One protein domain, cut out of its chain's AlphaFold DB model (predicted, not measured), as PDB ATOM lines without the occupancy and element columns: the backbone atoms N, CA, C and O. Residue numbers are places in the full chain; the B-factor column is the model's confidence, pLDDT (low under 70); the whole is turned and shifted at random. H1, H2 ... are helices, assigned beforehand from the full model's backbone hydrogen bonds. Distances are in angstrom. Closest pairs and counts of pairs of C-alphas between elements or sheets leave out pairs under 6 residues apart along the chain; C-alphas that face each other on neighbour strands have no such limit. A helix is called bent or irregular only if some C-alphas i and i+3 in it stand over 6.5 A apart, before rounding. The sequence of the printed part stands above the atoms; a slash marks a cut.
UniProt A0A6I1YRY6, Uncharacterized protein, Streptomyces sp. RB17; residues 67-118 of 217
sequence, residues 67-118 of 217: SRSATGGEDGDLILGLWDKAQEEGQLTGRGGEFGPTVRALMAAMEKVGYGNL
ATOM      1  N   SER A  67     287.824 316.830 368.757       98.25
ATOM      2  CA  SER A  67     287.515 317.594 367.546       98.25
ATOM      3  C   SER A  67     286.702 318.861 367.833       98.25
ATOM      4  O   SER A  67     285.674 318.842 368.514       98.25
ATOM      5  N   ARG A  68     287.120 319.986 367.253       98.00
ATOM      6  CA  ARG A  68     286.527 321.316 367.476       98.00
ATOM      7  C   ARG A  68     286.197 322.033 366.171       98.00
ATOM      8  O   ARG A  68     286.746 321.679 365.129       98.00
ATOM      9  N   SER A  69     285.371 323.072 366.254       97.56
ATOM     10  CA  SER A  69     285.233 324.070 365.181       97.56
ATOM     11  C   SER A  69     286.558 324.821 364.942       97.56
ATOM     12  O   SER A  69     287.503 324.723 365.744       97.56
ATOM     13  N   ALA A  70     286.659 325.571 363.835       96.75
ATOM     14  CA  ALA A  70     287.800 326.459 363.577       96.75
ATOM     15  C   ALA A  70     287.990 327.466 364.720       96.75
ATOM     16  O   ALA A  70     287.090 327.682 365.520       96.75
ATOM     17  N   THR A  71     289.194 328.023 364.875       96.00
ATOM     18  CA  THR A  71     289.472 328.998 365.954       96.00
ATOM     19  C   THR A  71     288.790 330.342 365.743       96.00
ATOM     20  O   THR A  71     288.532 331.016 366.732       96.00
ATOM     21  N   GLY A  72     288.497 330.682 364.493       96.75
ATOM     22  CA  GLY A  72     287.819 331.894 364.061       96.75
ATOM     23  C   GLY A  72     287.393 331.742 362.598       96.75
ATOM     24  O   GLY A  72     287.592 330.671 362.008       96.75
ATOM     25  N   GLY A  73     286.746 332.777 362.066       97.19
ATOM     26  CA  GLY A  73     286.194 332.807 360.708       97.19
ATOM     27  C   GLY A  73     287.163 333.314 359.639       97.19
ATOM     28  O   GLY A  73     286.822 333.262 358.463       97.19
ATOM     29  N   GLU A  74     288.367 333.748 360.020       97.94
ATOM     30  CA  GLU A  74     289.261 334.542 359.170       97.94
ATOM     31  C   GLU A  74     289.662 333.811 357.879       97.94
ATOM     32  O   GLU A  74     289.713 334.418 356.812       97.94
ATOM     33  N   ASP A  75     289.897 332.497 357.956       96.62
ATOM     34  CA  ASP A  75     290.207 331.675 356.778       96.62
ATOM     35  C   ASP A  75     289.021 331.630 355.798       96.62
ATOM     36  O   ASP A  75     289.204 331.654 354.581       96.62
ATOM     37  N   GLY A  76     287.796 331.569 356.326       97.69
ATOM     38  CA  GLY A  76     286.571 331.575 355.533       97.69
ATOM     39  C   GLY A  76     286.321 332.933 354.884       97.69
ATOM     40  O   GLY A  76     286.051 332.989 353.687       97.69
ATOM     41  N   ASP A  77     286.497 334.019 355.641       98.38
ATOM     42  CA  ASP A  77     286.386 335.391 355.134       98.38
ATOM     43  C   ASP A  77     287.393 335.654 354.006       98.38
ATOM     44  O   ASP A  77     287.035 336.201 352.963       98.38
ATOM     45  N   LEU A  78     288.643 335.203 354.170       98.44
ATOM     46  CA  LEU A  78     289.679 335.329 353.145       98.44
ATOM     47  C   LEU A  78     289.296 334.593 351.854       98.44
ATOM     48  O   LEU A  78     289.447 335.133 350.755       98.44
ATOM     49  N   ILE A  79     288.794 333.363 351.980       97.94
ATOM     50  CA  ILE A  79     288.342 332.564 350.837       97.94
ATOM     51  C   ILE A  79     287.164 333.243 350.129       97.94
ATOM     52  O   ILE A  79     287.134 333.284 348.898       97.94
ATOM     53  N   LEU A  80     286.206 333.783 350.886       98.50
ATOM     54  CA  LEU A  80     285.047 334.471 350.323       98.50
ATOM     55  C   LEU A  80     285.430 335.783 349.638       98.50
ATOM     56  O   LEU A  80     284.915 336.042 348.558       98.50
ATOM     57  N   GLY A  81     286.393 336.539 350.167       98.44
ATOM     58  CA  GLY A  81     286.905 337.734 349.492       98.44
ATOM     59  C   GLY A  81     287.555 337.424 348.136       98.44
ATOM     60  O   GLY A  81     287.358 338.154 347.165       98.44
ATOM     61  N   LEU A  82     288.288 336.308 348.027       98.06
ATOM     62  CA  LEU A  82     288.810 335.842 346.735       98.06
ATOM     63  C   LEU A  82     287.682 335.400 345.791       98.06
ATOM     64  O   LEU A  82     287.740 335.660 344.589       98.06
ATOM     65  N   TRP A  83     286.667 334.727 346.332       98.50
ATOM     66  CA  TRP A  83     285.500 334.293 345.569       98.50
ATOM     67  C   TRP A  83     284.696 335.483 345.023       98.50
ATOM     68  O   TRP A  83     284.342 335.465 343.847       98.50
ATOM     69  N   ASP A  84     284.469 336.524 345.831       98.44
ATOM     70  CA  ASP A  84     283.740 337.735 345.434       98.44
ATOM     71  C   ASP A  84     284.488 338.448 344.291       98.44
ATOM     72  O   ASP A  84     283.894 338.759 343.260       98.44
ATOM     73  N   LYS A  85     285.819 338.579 344.385       98.38
ATOM     74  CA  LYS A  85     286.637 339.131 343.292       98.38
ATOM     75  C   LYS A  85     286.509 338.322 341.994       98.38
ATOM     76  O   LYS A  85     286.346 338.887 340.915       98.38
ATOM     77  N   ALA A  86     286.569 336.993 342.081       98.31
ATOM     78  CA  ALA A  86     286.403 336.133 340.909       98.31
ATOM     79  C   ALA A  86     284.989 336.239 340.310       98.31
ATOM     80  O   ALA A  86     284.824 336.082 339.100       98.31
ATOM     81  N   GLN A  87     283.973 336.506 341.136       98.00
ATOM     82  CA  GLN A  87     282.615 336.778 340.678       98.00
ATOM     83  C   GLN A  87     282.534 338.100 339.907       98.00
ATOM     84  O   GLN A  87     281.997 338.113 338.801       98.00
ATOM     85  N   GLU A  88     283.086 339.179 340.463       98.38
ATOM     86  CA  GLU A  88     283.102 340.516 339.850       98.38
ATOM     87  C   GLU A  88     283.816 340.529 338.491       98.38
ATOM     88  O   GLU A  88     283.363 341.174 337.548       98.38
ATOM     89  N   GLU A  89     284.904 339.767 338.364       98.25
ATOM     90  CA  GLU A  89     285.678 339.641 337.123       98.25
ATOM     91  C   GLU A  89     285.084 338.620 336.128       98.25
ATOM     92  O   GLU A  89     285.644 338.403 335.051       98.25
ATOM     93  N   GLY A  90     283.968 337.960 336.468       97.88
ATOM     94  CA  GLY A  90     283.342 336.936 335.623       97.88
ATOM     95  C   GLY A  90     284.189 335.669 335.442       97.88
ATOM     96  O   GLY A  90     284.044 334.969 334.442       97.88
ATOM     97  N   GLN A  91     285.083 335.372 336.390       97.88
ATOM     98  CA  GLN A  91     286.061 334.274 336.345       97.88
ATOM     99  C   GLN A  91     285.624 333.022 337.124       97.88
ATOM    100  O   GLN A  91     286.371 332.043 337.211       97.88
ATOM    101  N   LEU A  92     284.424 333.013 337.713       97.75
ATOM    102  CA  LEU A  92     283.914 331.814 338.375       97.75
ATOM    103  C   LEU A  92     283.663 330.696 337.358       97.75
ATOM    104  O   LEU A  92     282.885 330.829 336.417       97.75
ATOM    105  N   THR A  93     284.267 329.536 337.609       96.62
ATOM    106  CA  THR A  93     283.844 328.286 336.964       96.62
ATOM    107  C   THR A  93     282.472 327.857 337.496       96.62
ATOM    108  O   THR A  93     282.036 328.334 338.545       96.62
ATOM    109  N   GLY A  94     281.816 326.885 336.849       94.94
ATOM    110  CA  GLY A  94     280.559 326.318 337.365       94.94
ATOM    111  C   GLY A  94     280.674 325.832 338.819       94.94
ATOM    112  O   GLY A  94     279.887 326.232 339.672       94.94
ATOM    113  N   ARG A  95     281.737 325.076 339.140       95.31
ATOM    114  CA  ARG A  95     282.050 324.663 340.524       95.31
ATOM    115  C   ARG A  95     282.424 325.840 341.426       95.31
ATOM    116  O   ARG A  95     282.123 325.824 342.614       95.31
ATOM    117  N   GLY A  96     283.078 326.859 340.868       95.62
ATOM    118  CA  GLY A  96     283.362 328.107 341.568       95.62
ATOM    119  C   GLY A  96     282.083 328.768 342.080       95.62
ATOM    120  O   GLY A  96     282.047 329.176 343.234       95.62
ATOM    121  N   GLY A  97     281.012 328.790 341.283       97.19
ATOM    122  CA  GLY A  97     279.704 329.310 341.698       97.19
ATOM    123  C   GLY A  97     279.108 328.600 342.921       97.19
ATOM    124  O   GLY A  97     278.558 329.255 343.802       97.19
ATOM    125  N   GLU A  98     279.278 327.279 343.024       96.81
ATOM    126  CA  GLU A  98     278.797 326.465 344.155       96.81
ATOM    127  C   GLU A  98     279.664 326.606 345.421       96.81
ATOM    128  O   GLU A  98     279.194 326.416 346.550       96.81
ATOM    129  N   PHE A  99     280.944 326.946 345.249       97.44
ATOM    130  CA  PHE A  99     281.921 326.969 346.333       97.44
ATOM    131  C   PHE A  99     281.633 328.057 347.380       97.44
ATOM    132  O   PHE A  99     281.623 327.762 348.574       97.44
ATOM    133  N   GLY A 100     281.325 329.290 346.962       97.56
ATOM    134  CA  GLY A 100     281.033 330.406 347.874       97.56
ATOM    135  C   GLY A 100     279.883 330.119 348.855       97.56
ATOM    136  O   GLY A 100     280.079 330.219 350.070       97.56
ATOM    137  N   PRO A 101     278.691 329.702 348.378       98.06
ATOM    138  CA  PRO A 101     277.595 329.265 349.248       98.06
ATOM    139  C   PRO A 101     277.985 328.135 350.212       98.06
ATOM    140  O   PRO A 101     277.587 328.158 351.377       98.06
ATOM    141  N   THR A 102     278.806 327.182 349.761       98.25
ATOM    142  CA  THR A 102     279.289 326.071 350.599       98.25
ATOM    143  C   THR A 102     280.182 326.568 351.740       98.25
ATOM    144  O   THR A 102     280.013 326.144 352.884       98.25
ATOM    145  N   VAL A 103     281.095 327.506 351.464       98.19
ATOM    146  CA  VAL A 103     281.958 328.120 352.487       98.19
ATOM    147  C   VAL A 103     281.123 328.900 353.507       98.19
ATOM    148  O   VAL A 103     281.297 328.701 354.708       98.19
ATOM    149  N   ARG A 104     280.150 329.709 353.059       98.44
ATOM    150  CA  ARG A 104     279.235 330.439 353.959       98.44
ATOM    151  C   ARG A 104     278.440 329.494 354.863       98.44
ATOM    152  O   ARG A 104     278.341 329.733 356.066       98.44
ATOM    153  N   ALA A 105     277.919 328.396 354.315       98.44
ATOM    154  CA  ALA A 105     277.207 327.386 355.096       98.44
ATOM    155  C   ALA A 105     278.114 326.720 356.148       98.44
ATOM    156  O   ALA A 105     277.693 326.510 357.288       98.44
ATOM    157  N   LEU A 106     279.371 326.428 355.794       97.75
ATOM    158  CA  LEU A 106     280.353 325.881 356.726       97.75
ATOM    159  C   LEU A 106     280.670 326.863 357.864       97.75
ATOM    160  O   LEU A 106     280.673 326.459 359.027       97.75
ATOM    161  N   MET A 107     280.889 328.140 357.552       98.31
ATOM    162  CA  MET A 107     281.133 329.181 358.556       98.31
ATOM    163  C   MET A 107     279.945 329.340 359.506       98.31
ATOM    164  O   MET A 107     280.136 329.326 360.720       98.31
ATOM    165  N   ALA A 108     278.715 329.372 358.983       98.44
ATOM    166  CA  ALA A 108     277.505 329.425 359.803       98.44
ATOM    167  C   ALA A 108     277.379 328.199 360.730       98.44
ATOM    168  O   ALA A 108     276.989 328.315 361.893       98.44
ATOM    169  N   ALA A 109     277.754 327.006 360.251       97.81
ATOM    170  CA  ALA A 109     277.789 325.807 361.083       97.81
ATOM    171  C   ALA A 109     278.865 325.888 362.185       97.81
ATOM    172  O   ALA A 109     278.616 325.465 363.317       97.81
ATOM    173  N   MET A 110     280.044 326.442 361.883       97.62
ATOM    174  CA  MET A 110     281.107 326.658 362.871       97.62
ATOM    175  C   MET A 110     280.712 327.699 363.920       97.62
ATOM    176  O   MET A 110     280.949 327.477 365.107       97.62
ATOM    177  N   GLU A 111     280.063 328.782 363.505       97.88
ATOM    178  CA  GLU A 111     279.536 329.816 364.392       97.88
ATOM    179  C   GLU A 111     278.440 329.267 365.311       97.88
ATOM    180  O   GLU A 111     278.472 329.513 366.514       97.88
ATOM    181  N   LYS A 112     277.538 328.423 364.792       97.75
ATOM    182  CA  LYS A 112     276.511 327.743 365.599       97.75
ATOM    183  C   LYS A 112     277.105 326.852 366.696       97.75
ATOM    184  O   LYS A 112     276.526 326.731 367.772       97.75
ATOM    185  N   VAL A 113     278.245 326.208 366.436       97.19
ATOM    186  CA  VAL A 113     279.012 325.472 367.463       97.19
ATOM    187  C   VAL A 113     279.753 326.437 368.407       97.19
ATOM    188  O   VAL A 113     280.035 326.103 369.559       97.19
ATOM    189  N   GLY A 114     280.052 327.639 367.923       97.88
ATOM    190  CA  GLY A 114     280.960 328.614 368.504       97.88
ATOM    191  C   GLY A 114     282.393 328.323 368.073       97.88
ATOM    192  O   GLY A 114     282.891 327.203 368.228       97.88
ATOM    193  N   TYR A 115     283.079 329.322 367.520       97.38
ATOM    194  CA  TYR A 115     284.471 329.178 367.104       97.38
ATOM    195  C   TYR A 115     285.373 328.790 368.287       97.38
ATOM    196  O   TYR A 115     285.311 329.349 369.378       97.38
ATOM    197  N   GLY A 116     286.206 327.774 368.074       96.69
ATOM    198  CA  GLY A 116     287.133 327.219 369.052       96.69
ATOM    199  C   GLY A 116     286.524 326.197 370.016       96.69
ATOM    200  O   GLY A 116     287.297 325.532 370.721       96.69
ATOM    201  N   ASN A 117     285.198 326.035 370.024       98.12
ATOM    202  CA  ASN A 117     284.482 325.141 370.932       98.12
ATOM    203  C   ASN A 117     284.506 323.680 370.473       98.12
ATOM    204  O   ASN A 117     284.680 323.356 369.293       98.12
ATOM    205  N   LEU A 118     284.313 322.781 371.439       97.75
ATOM    206  CA  LEU A 118     284.244 321.344 371.201       97.75
ATOM    207  C   LEU A 118     283.017 320.999 370.337       97.75
ATOM    208  O   LEU A 118     281.883 321.365 370.651       97.75
TER     209      LEU A 118
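This is residues 67 to 118 of the 217 residues of an uncharacterized protein of Streptomyces sp. RB17 (UniProt A0A6I1YRY6). Two long helices lie side by side and fold back on each other as a helical hairpin, H2 the longer and H1 the shorter, with a tight turn at one end and both ends of the printed part together at the other. The printed part has 52 residues with two named helices, H1 then H2, and no named strand; the class is all helix. It is loose, with a radius of gyration of the C-alphas of 12.4 A, and a rod spanning 39 by 16 by 14 A.

H2, residues 94 to 113, measures 30.1 A from C-alpha 94 at (280.559, 326.318, 337.365) to C-alpha 113 at (279.012, 325.472, 367.463). It is neither bent nor irregular, but only just: C-alphas 97 and 100 are 6.4 A apart. H1, residues 74 to 88, measures 21.1 A and begins at C-alpha 74, (289.261, 334.542, 359.170).

H2 and H1 touch, and their closest C-alphas, those of Gly 100 and Leu 80, are 6.2 A apart. They form a helical hairpin, running opposite ways at a shallow tilt of 28 degrees. In H1 every O i to N i+4 pair is within hydrogen-bond range; in H2, 13 of 16 are.

The two C-alphas farthest apart, those of Gly 90 and Leu 118, are 38.9 A apart, while those of Ser 67 and Leu 118 are 6.2 A apart. The link from H1 to H2 is tight, with 5 residues. The printed part has no cut, and no printed residue is under 70 in pLDDT.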